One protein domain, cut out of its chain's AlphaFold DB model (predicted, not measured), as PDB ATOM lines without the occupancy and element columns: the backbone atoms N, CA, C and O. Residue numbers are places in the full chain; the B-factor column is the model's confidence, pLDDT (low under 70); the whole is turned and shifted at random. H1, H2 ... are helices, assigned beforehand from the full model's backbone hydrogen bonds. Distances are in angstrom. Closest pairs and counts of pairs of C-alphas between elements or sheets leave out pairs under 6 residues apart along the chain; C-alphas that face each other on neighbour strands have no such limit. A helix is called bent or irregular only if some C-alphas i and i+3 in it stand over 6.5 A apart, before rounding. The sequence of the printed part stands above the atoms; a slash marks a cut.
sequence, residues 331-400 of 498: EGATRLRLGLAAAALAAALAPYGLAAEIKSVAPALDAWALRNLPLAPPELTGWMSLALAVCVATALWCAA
ATOM      1  N   GLU A 331     279.681 244.558 160.553       89.00
ATOM      2  CA  GLU A 331     278.407 244.188 161.177       89.00
ATOM      3  C   GLU A 331     278.547 243.002 162.144       89.00
ATOM      4  O   GLU A 331     279.527 242.246 162.112       89.00
ATOM      5  N   GLY A 332     277.559 242.861 163.034       90.69
ATOM      6  CA  GLY A 332     277.397 241.712 163.929       90.69
ATOM      7  C   GLY A 332     278.658 241.336 164.718       90.69
ATOM      8  O   GLY A 332     279.334 242.180 165.308       90.69
ATOM      9  N   ALA A 333     278.982 240.040 164.724       91.62
ATOM     10  CA  ALA A 333     280.125 239.500 165.460       91.62
ATOM     11  C   ALA A 333     281.479 240.027 164.951       91.62
ATOM     12  O   ALA A 333     282.407 240.192 165.744       91.62
ATOM     13  N   THR A 334     281.605 240.322 163.654       92.00
ATOM     14  CA  THR A 334     282.845 240.850 163.062       92.00
ATOM     15  C   THR A 334     283.169 242.234 163.609       92.00
ATOM     16  O   THR A 334     284.315 242.493 163.969       92.00
ATOM     17  N   ARG A 335     282.155 243.097 163.751       92.69
ATOM     18  CA  ARG A 335     282.285 244.428 164.365       92.69
ATOM     19  C   ARG A 335     282.839 244.357 165.777       92.69
ATOM     20  O   ARG A 335     283.787 245.067 166.105       92.69
ATOM     21  N   LEU A 336     282.253 243.486 166.596       93.06
ATOM     22  CA  LEU A 336     282.664 243.312 167.984       93.06
ATOM     23  C   LEU A 336     284.093 242.766 168.071       93.06
ATOM     24  O   LEU A 336     284.913 243.322 168.794       93.06
ATOM     25  N   ARG A 337     284.414 241.720 167.297       95.38
ATOM     26  CA  ARG A 337     285.754 241.112 167.277       95.38
ATOM     27  C   ARG A 337     286.825 242.103 166.832       95.38
ATOM     28  O   ARG A 337     287.848 242.208 167.499       95.38
ATOM     29  N   LEU A 338     286.585 242.846 165.749       94.12
ATOM     30  CA  LEU A 338     287.527 243.852 165.255       94.12
ATOM     31  C   LEU A 338     287.711 244.989 166.265       94.12
ATOM     32  O   LEU A 338     288.843 245.373 166.541       94.12
ATOM     33  N   GLY A 339     286.617 245.491 166.845       94.88
ATOM     34  CA  GLY A 339     286.665 246.544 167.857       94.88
ATOM     35  C   GLY A 339     287.444 246.125 169.104       94.88
ATOM     36  O   GLY A 339     288.314 246.868 169.552       94.88
ATOM     37  N   LEU A 340     287.191 244.919 169.625       96.06
ATOM     38  CA  LEU A 340     287.913 244.382 170.783       96.06
ATOM     39  C   LEU A 340     289.386 244.113 170.468       96.06
ATOM     40  O   LEU A 340     290.243 244.463 171.273       96.06
ATOM     41  N   ALA A 341     289.695 243.544 169.299       96.56
ATOM     42  CA  ALA A 341     291.074 243.313 168.877       96.56
ATOM     43  C   ALA A 341     291.849 244.631 168.736       96.56
ATOM     44  O   ALA A 341     292.968 244.745 169.231       96.56
ATOM     45  N   ALA A 342     291.239 245.648 168.120       96.31
ATOM     46  CA  ALA A 342     291.834 246.971 167.985       96.31
ATOM     47  C   ALA A 342     292.028 247.657 169.348       96.31
ATOM     48  O   ALA A 342     293.076 248.251 169.583       96.31
ATOM     49  N   ALA A 343     291.063 247.539 170.268       96.44
ATOM     50  CA  ALA A 343     291.183 248.079 171.623       96.44
ATOM     51  C   ALA A 343     292.278 247.372 172.440       96.44
ATOM     52  O   ALA A 343     293.071 248.035 173.103       96.44
ATOM     53  N   ALA A 344     292.365 246.042 172.353       95.88
ATOM     54  CA  ALA A 344     293.414 245.264 173.008       95.88
ATOM     55  C   ALA A 344     294.804 245.618 172.459       95.88
ATOM     56  O   ALA A 344     295.736 245.836 173.231       95.88
ATOM     57  N   LEU A 345     294.936 245.747 171.134       95.00
ATOM     58  CA  LEU A 345     296.187 246.158 170.502       95.00
ATOM     59  C   LEU A 345     296.557 247.604 170.862       95.00
ATOM     60  O   LEU A 345     297.718 247.879 171.142       95.00
ATOM     61  N   ALA A 346     295.583 248.517 170.928       94.00
ATOM     62  CA  ALA A 346     295.808 249.877 171.406       94.00
ATOM     63  C   ALA A 346     296.314 249.891 172.857       94.00
ATOM     64  O   ALA A 346     297.288 250.576 173.153       94.00
ATOM     65  N   ALA A 347     295.712 249.100 173.750       91.06
ATOM     66  CA  ALA A 347     296.170 248.977 175.133       91.06
ATOM     67  C   ALA A 347     297.598 248.410 175.221       91.06
ATOM     68  O   ALA A 347     298.403 248.906 176.005       91.06
ATOM     69  N   ALA A 348     297.935 247.427 174.381       89.00
ATOM     70  CA  ALA A 348     299.282 246.869 174.303       89.00
ATOM     71  C   ALA A 348     300.310 247.871 173.751       89.00
ATOM     72  O   ALA A 348     301.454 247.878 174.191       89.00
ATOM     73  N   LEU A 349     299.912 248.725 172.804       89.31
ATOM     74  CA  LEU A 349     300.779 249.740 172.202       89.31
ATOM     75  C   LEU A 349     300.910 251.011 173.052       89.31
ATOM     76  O   LEU A 349     301.888 251.737 172.889       89.31
ATOM     77  N   ALA A 350     299.960 251.290 173.948       87.56
ATOM     78  CA  ALA A 350     299.903 252.525 174.728       87.56
ATOM     79  C   ALA A 350     301.185 252.833 175.529       87.56
ATOM     80  O   ALA A 350     301.644 253.971 175.436       87.56
ATOM     81  N   PRO A 351     301.831 251.874 176.231       83.94
ATOM     82  CA  PRO A 351     303.081 252.138 176.950       83.94
ATOM     83  C   PRO A 351     304.215 252.647 176.054       83.94
ATOM     84  O   PRO A 351     305.079 253.383 176.516       83.94
ATOM     85  N   TYR A 352     304.201 252.274 174.772       81.81
ATOM     86  CA  TYR A 352     305.224 252.658 173.804       81.81
ATOM     87  C   TYR A 352     304.821 253.915 173.027       81.81
ATOM     88  O   TYR A 352     305.617 254.831 172.860       81.81
ATOM     89  N   GLY A 353     303.575 253.975 172.549       80.00
ATOM     90  CA  GLY A 353     303.065 255.068 171.721       80.00
ATOM     91  C   GLY A 353     302.726 256.345 172.493       80.00
ATOM     92  O   GLY A 353     302.620 257.393 171.859       80.00
ATOM     93  N   LEU A 354     302.567 256.256 173.820       82.00
ATOM     94  CA  LEU A 354     302.276 257.370 174.734       82.00
ATOM     95  C   LEU A 354     303.349 257.530 175.820       82.00
ATOM     96  O   LEU A 354     303.065 258.056 176.893       82.00
ATOM     97  N   ALA A 355     304.569 257.035 175.597       78.19
ATOM     98  CA  ALA A 355     305.616 257.043 176.621       78.19
ATOM     99  C   ALA A 355     305.888 258.458 177.175       78.19
ATOM    100  O   ALA A 355     306.031 258.643 178.382       78.19
ATOM    101  N   ALA A 356     305.886 259.481 176.311       75.19
ATOM    102  CA  ALA A 356     306.093 260.871 176.720       75.19
ATOM    103  C   ALA A 356     304.944 261.406 177.600       75.19
ATOM    104  O   ALA A 356     305.180 262.126 178.569       75.19
ATOM    105  N   GLU A 357     303.706 261.033 177.285       80.88
ATOM    106  CA  GLU A 357     302.500 261.393 178.029       80.88
ATOM    107  C   GLU A 357     302.407 260.644 179.360       80.88
ATOM    108  O   GLU A 357     302.048 261.224 180.382       80.88
ATOM    109  N   ILE A 358     302.752 259.356 179.371       82.25
ATOM    110  CA  ILE A 358     302.775 258.543 180.589       82.25
ATOM    111  C   ILE A 358     303.831 259.093 181.544       82.25
ATOM    112  O   ILE A 358     303.540 259.279 182.722       82.25
ATOM    113  N   LYS A 359     305.018 259.443 181.040       82.31
ATOM    114  CA  LYS A 359     306.069 260.082 181.833       82.31
ATOM    115  C   LYS A 359     305.622 261.400 182.465       82.31
ATOM    116  O   LYS A 359     305.985 261.668 183.609       82.31
ATOM    117  N   SER A 360     304.852 262.220 181.748       78.62
ATOM    118  CA  SER A 360     304.417 263.527 182.254       78.62
ATOM    119  C   SER A 360     303.259 263.438 183.251       78.62
ATOM    120  O   SER A 360     303.252 264.174 184.234       78.62
ATOM    121  N   VAL A 361     302.297 262.535 183.032       83.06
ATOM    122  CA  VAL A 361     301.077 262.434 183.855       83.06
ATOM    123  C   VAL A 361     301.214 261.405 184.983       83.06
ATOM    124  O   VAL A 361     300.611 261.559 186.044       83.06
ATOM    125  N   ALA A 362     302.000 260.349 184.777       85.56
ATOM    126  CA  ALA A 362     302.130 259.217 185.689       85.56
ATOM    127  C   ALA A 362     303.586 258.703 185.751       85.56
ATOM    128  O   ALA A 362     303.867 257.576 185.333       85.56
ATOM    129  N   PRO A 363     304.530 259.470 186.330       86.88
ATOM    130  CA  PRO A 363     305.952 259.103 186.365       86.88
ATOM    131  C   PRO A 363     306.227 257.776 187.094       86.88
ATOM    132  O   PRO A 363     307.164 257.056 186.759       86.88
ATOM    133  N   ALA A 364     305.388 257.400 188.065       88.19
ATOM    134  CA  ALA A 364     305.473 256.091 188.714       88.19
ATOM    135  C   ALA A 364     305.127 254.935 187.756       88.19
ATOM    136  O   ALA A 364     305.757 253.878 187.816       88.19
ATOM    137  N   LEU A 365     304.150 255.145 186.864       85.31
ATOM    138  CA  LEU A 365     303.769 254.182 185.833       85.31
ATOM    139  C   LEU A 365     304.850 254.082 184.753       85.31
ATOM    140  O   LEU A 365     305.182 252.973 184.350       85.31
ATOM    141  N   ASP A 366     305.440 255.209 184.351       85.62
ATOM    142  CA  ASP A 366     306.597 255.247 183.446       85.62
ATOM    143  C   ASP A 366     307.777 254.445 184.018       85.62
ATOM    144  O   ASP A 366     308.282 253.521 183.382       85.62
ATOM    145  N   ALA A 367     308.145 254.695 185.279       85.94
ATOM    146  CA  ALA A 367     309.209 253.958 185.959       85.94
ATOM    147  C   ALA A 367     308.900 252.457 186.105       85.94
ATOM    148  O   ALA A 367     309.807 251.625 186.056       85.94
ATOM    149  N   TRP A 368     307.632 252.090 186.305       89.50
ATOM    150  CA  TRP A 368     307.211 250.692 186.302       89.50
ATOM    151  C   TRP A 368     307.326 250.076 184.903       89.50
ATOM    152  O   TRP A 368     307.883 248.985 184.780       89.50
ATOM    153  N   ALA A 369     306.875 250.773 183.858       84.56
ATOM    154  CA  ALA A 369     306.955 250.318 182.472       84.56
ATOM    155  C   ALA A 369     308.413 250.103 182.038       84.56
ATOM    156  O   ALA A 369     308.736 249.040 181.519       84.56
ATOM    157  N   LEU A 370     309.306 251.044 182.366       82.88
ATOM    158  CA  LEU A 370     310.753 250.957 182.128       82.88
ATOM    159  C   LEU A 370     311.407 249.723 182.761       82.88
ATOM    160  O   LEU A 370     312.392 249.217 182.231       82.88
ATOM    161  N   ARG A 371     310.877 249.232 183.889       87.56
ATOM    162  CA  ARG A 371     311.412 248.052 184.588       87.56
ATOM    163  C   ARG A 371     310.803 246.729 184.134       87.56
ATOM    164  O   ARG A 371     311.455 245.702 184.282       87.56
ATOM    165  N   ASN A 372     309.556 246.734 183.661       90.25
ATOM    166  CA  ASN A 372     308.764 245.509 183.496       90.25
ATOM    167  C   ASN A 372     308.356 245.210 182.050       90.25
ATOM    168  O   ASN A 372     307.928 244.092 181.771       90.25
ATOM    169  N   LEU A 373     308.452 246.179 181.135       84.38
ATOM    170  CA  LEU A 373     308.074 245.999 179.737       84.38
ATOM    171  C   LEU A 373     309.311 245.969 178.831       84.38
ATOM    172  O   LEU A 373     310.262 246.716 179.063       84.38
ATOM    173  N   PRO A 374     309.300 245.148 177.763       80.19
ATOM    174  CA  PRO A 374     310.322 245.192 176.729       80.19
ATOM    175  C   PRO A 374     310.129 246.465 175.897       80.19
ATOM    176  O   PRO A 374     309.426 246.463 174.888       80.19
ATOM    177  N   LEU A 375     310.699 247.579 176.358       69.81
ATOM    178  CA  LEU A 375     310.558 248.866 175.686       69.81
ATOM    179  C   LEU A 375     311.139 248.828 174.277       69.81
ATOM    180  O   LEU A 375     312.291 248.454 174.062       69.81
ATOM    181  N   ALA A 376     310.310 249.243 173.320       67.62
ATOM    182  CA  ALA A 376     310.760 249.510 171.970       67.62
ATOM    183  C   ALA A 376     311.862 250.590 172.004       67.62
ATOM    184  O   ALA A 376     311.759 251.529 172.801       67.62
ATOM    185  N   PRO A 377     312.890 250.489 171.143       71.06
ATOM    186  CA  PRO A 377     313.888 251.537 170.996       71.06
ATOM    187  C   PRO A 377     313.220 252.910 170.785       71.06
ATOM    188  O   PRO A 377     312.184 252.967 170.107       71.06
ATOM    189  N   PRO A 378     313.772 254.017 171.323       67.94
ATOM    190  CA  PRO A 378     313.211 255.367 171.171       67.94
ATOM    191  C   PRO A 378     312.923 255.759 169.713       67.94
ATOM    192  O   PRO A 378     312.081 256.611 169.409       67.94
ATOM    193  N   GLU A 379     313.613 255.122 168.775       69.81
ATOM    194  CA  GLU A 379     313.478 255.338 167.349       69.81
ATOM    195  C   GLU A 379     312.176 254.736 166.785       69.81
ATOM    196  O   GLU A 379     311.664 255.203 165.765       69.81
ATOM    197  N   LEU A 380     311.578 253.762 167.469       74.44
ATOM    198  CA  LEU A 380     310.298 253.160 167.096       74.44
ATOM    199  C   LEU A 380     309.093 253.894 167.692       74.44
ATOM    200  O   LEU A 380     307.981 253.713 167.193       74.44
ATOM    201  N   THR A 381     309.291 254.745 168.703       74.69
ATOM    202  CA  THR A 381     308.217 255.419 169.455       74.69
ATOM    203  C   THR A 381     307.196 256.085 168.539       74.69
ATOM    204  O   THR A 381     306.000 255.863 168.680       74.69
ATOM    205  N   GLY A 382     307.650 256.818 167.518       76.31
ATOM    206  CA  GLY A 382     306.738 257.468 166.578       76.31
ATOM    207  C   GLY A 382     305.859 256.486 165.782       76.31
ATOM    208  O   GLY A 382     304.677 256.753 165.571       76.31
ATOM    209  N   TRP A 383     306.403 255.344 165.354       79.12
ATOM    210  CA  TRP A 383     305.622 254.315 164.658       79.12
ATOM    211  C   TRP A 383     304.641 253.625 165.587       79.12
ATOM    212  O   TRP A 383     303.528 253.317 165.169       79.12
ATOM    213  N   MET A 384     305.028 253.427 166.846       84.06
ATOM    214  CA  MET A 384     304.122 252.927 167.875       84.06
ATOM    215  C   MET A 384     302.972 253.910 168.111       84.06
ATOM    216  O   MET A 384     301.826 253.476 168.174       84.06
ATOM    217  N   SER A 385     303.230 255.223 168.130       82.25
ATOM    218  CA  SER A 385     302.179 256.249 168.204       82.25
ATOM    219  C   SER A 385     301.248 256.219 166.986       82.25
ATOM    220  O   SER A 385     300.033 256.333 167.141       82.25
ATOM    221  N   LEU A 386     301.780 256.020 165.773       84.69
ATOM    222  CA  LEU A 386     300.958 255.913 164.561       84.69
ATOM    223  C   LEU A 386     300.101 254.637 164.565       84.69
ATOM    224  O   LEU A 386     298.902 254.695 164.288       84.69
ATOM    225  N   ALA A 387     300.697 253.493 164.906       89.69
ATOM    226  CA  ALA A 387     299.990 252.223 165.023       89.69
ATOM    227  C   ALA A 387     298.898 252.295 166.099       89.69
ATOM    228  O   ALA A 387     297.766 251.872 165.861       89.69
ATOM    229  N   LEU A 388     299.206 252.910 167.244       91.25
ATOM    230  CA  LEU A 388     298.243 253.194 168.299       91.25
ATOM    231  C   LEU A 388     297.086 254.052 167.777       91.25
ATOM    232  O   LEU A 388     295.931 253.691 167.988       91.25
ATOM    233  N   ALA A 389     297.369 255.140 167.056       89.12
ATOM    234  CA  ALA A 389     296.339 256.008 166.489       89.12
ATOM    235  C   ALA A 389     295.405 255.250 165.529       89.12
ATOM    236  O   ALA A 389     294.189 255.432 165.589       89.12
ATOM    237  N   VAL A 390     295.942 254.354 164.692       93.00
ATOM    238  CA  VAL A 390     295.143 253.487 163.803       93.00
ATOM    239  C   VAL A 390     294.272 252.517 164.603       93.00
ATOM    240  O   VAL A 390     293.090 252.349 164.288       93.00
ATOM    241  N   CYS A 391     294.819 251.901 165.653       95.44
ATOM    242  CA  CYS A 391     294.077 250.980 166.514       95.44
ATOM    243  C   CYS A 391     292.940 251.700 167.249       95.44
ATOM    244  O   CYS A 391     291.798 251.242 167.220       95.44
ATOM    245  N   VAL A 392     293.221 252.869 167.829       94.38
ATOM    246  CA  VAL A 392     292.221 253.714 168.493       94.38
ATOM    247  C   VAL A 392     291.146 254.156 167.502       94.38
ATOM    248  O   VAL A 392     289.964 253.997 167.787       94.38
ATOM    249  N   ALA A 393     291.521 254.638 166.314       93.06
ATOM    250  CA  ALA A 393     290.559 255.038 165.288       93.06
ATOM    251  C   ALA A 393     289.662 253.868 164.852       93.06
ATOM    252  O   ALA A 393     288.454 254.041 164.705       93.06
ATOM    253  N   THR A 394     290.228 252.669 164.705       93.94
ATOM    254  CA  THR A 394     289.480 251.456 164.344       93.94
ATOM    255  C   THR A 394     288.520 251.036 165.458       93.94
ATOM    256  O   THR A 394     287.359 250.729 165.184       93.94
ATOM    257  N   ALA A 395     288.970 251.068 166.715       94.94
ATOM    258  CA  ALA A 395     288.136 250.773 167.877       94.94
ATOM    259  C   ALA A 395     286.983 251.781 168.007       94.94
ATOM    260  O   ALA A 395     285.828 251.377 168.150       94.94
ATOM    261  N   LEU A 396     287.269 253.080 167.867       93.94
ATOM    262  CA  LEU A 396     286.264 254.146 167.868       93.94
ATOM    263  C   LEU A 396     285.285 254.003 166.701       93.94
ATOM    264  O   LEU A 396     284.083 254.146 166.902       93.94
ATOM    265  N   TRP A 397     285.761 253.663 165.501       93.12
ATOM    266  CA  TRP A 397     284.902 253.407 164.345       93.12
ATOM    267  C   TRP A 397     283.955 252.227 164.587       93.12
ATOM    268  O   TRP A 397     282.771 252.315 164.270       93.12
ATOM    269  N   CYS A 398     284.444 251.149 165.205       92.94
ATOM    270  CA  CYS A 398     283.621 249.999 165.582       92.94
ATOM    271  C   CYS A 398     282.658 250.318 166.738       92.94
ATOM    272  O   CYS A 398     281.573 249.745 166.798       92.94
ATOM    273  N   ALA A 399     283.008 251.231 167.643       93.31
ATOM    274  CA  ALA A 399     282.142 251.666 168.741       93.31
ATOM    275  C   ALA A 399     281.109 252.727 168.312       93.31
ATOM    276  O   ALA A 399     280.059 252.853 168.939       93.31
ATOM    277  N   ALA A 400     281.371 253.469 167.232       92.81
ATOM    278  CA  ALA A 400     280.544 254.589 166.797       92.81
ATOM    279  C   ALA A 400     279.108 254.151 166.448       92.81
ATOM    280  O   ALA A 400     278.927 253.216 165.654       92.81
TER     281      ALA A 400
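What this domain is: This is residues 331 to 400 of the 498 residues of the protein "OpgC protein" of Rubrimonas cliftonensis (UniProt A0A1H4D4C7). Two long helices, H1 and H4, lie side by side and run opposite ways, making the long axis of the domain. At one end of this pair, where H1 ends and H4 begins, the short helical hairpin of H2 and H3 sits crosswise as a small head, with few close approaches to the long helices. The 70 printed residues hold four named helices, in the order H1, H2, H3, H4, and no named strand; the class is all helix. The whole is only just loose, close to compact, with a radius of gyration of the C-alphas of 13.5 A, and its elongated outline spans 40 by 22 by 20 A.

Where its parts are: H1 is residues 332 to 353, 30.0 A from first to last C-alpha, beginning at C-alpha 332 at (277.397, 241.712, 163.929). It has a kink of 31 degrees near residue 347 and is irregular, with C-alphas 348 and 351 7.0 A apart. H2 is residues 355 to 361, 10.1 A long. H3 is residues 363 to 372, 14.2 A long, and ends at C-alpha 372 at (308.764, 245.509, 183.496). H4 is residues 381 to 399, 26.4 A long, and ends at C-alpha 399 at (282.142, 251.666, 168.741).

How they stand to each other: H1 and H4 touch, with 43 pairs of C-alphas within 8 A; the closest C-alphas are those of Gly 353 and Ser 385, 3.8 A apart. They run opposite ways at a shallow tilt of 26 degrees. H2 is close to H1 but not clearly touching it, the closest C-alphas being those of Pro 351 and Ile 358, 7.4 A apart, and their lines are about perpendicular at 80 degrees. H3 is also close to H1 but not clearly touching, with the C-alphas of Pro 351 and Ala 369 the closest at 7.0 A, and it is about perpendicular to H1 at 82 degrees. H2 and H3 touch and form a helical hairpin, opposite ways at a tilt of 36 degrees, only just steep; their closest C-alphas are those of Lys 359 and Asp 366, 5.1 A apart. H2 is close to H4 but not clearly touching it, with the C-alphas of Ala 355 and Thr 381 the closest at 7.8 A. H3 and H4 are apart. In H2, H3 and H4 every O i to N i+4 pair is within hydrogen-bond range; in H1, 16 of 18 are.

The domain as a whole: The two C-alphas farthest apart are those of Glu 331 and Ala 367, 40.7 A. The printed part has no cut. The links H1 to H2 and H2 to H3 are tight, and the link H3 to H4, of 8 residues, is short. The mean pLDDT of the printed part is 86.7; residues 375 to 376 and 378 to 379 are under 70.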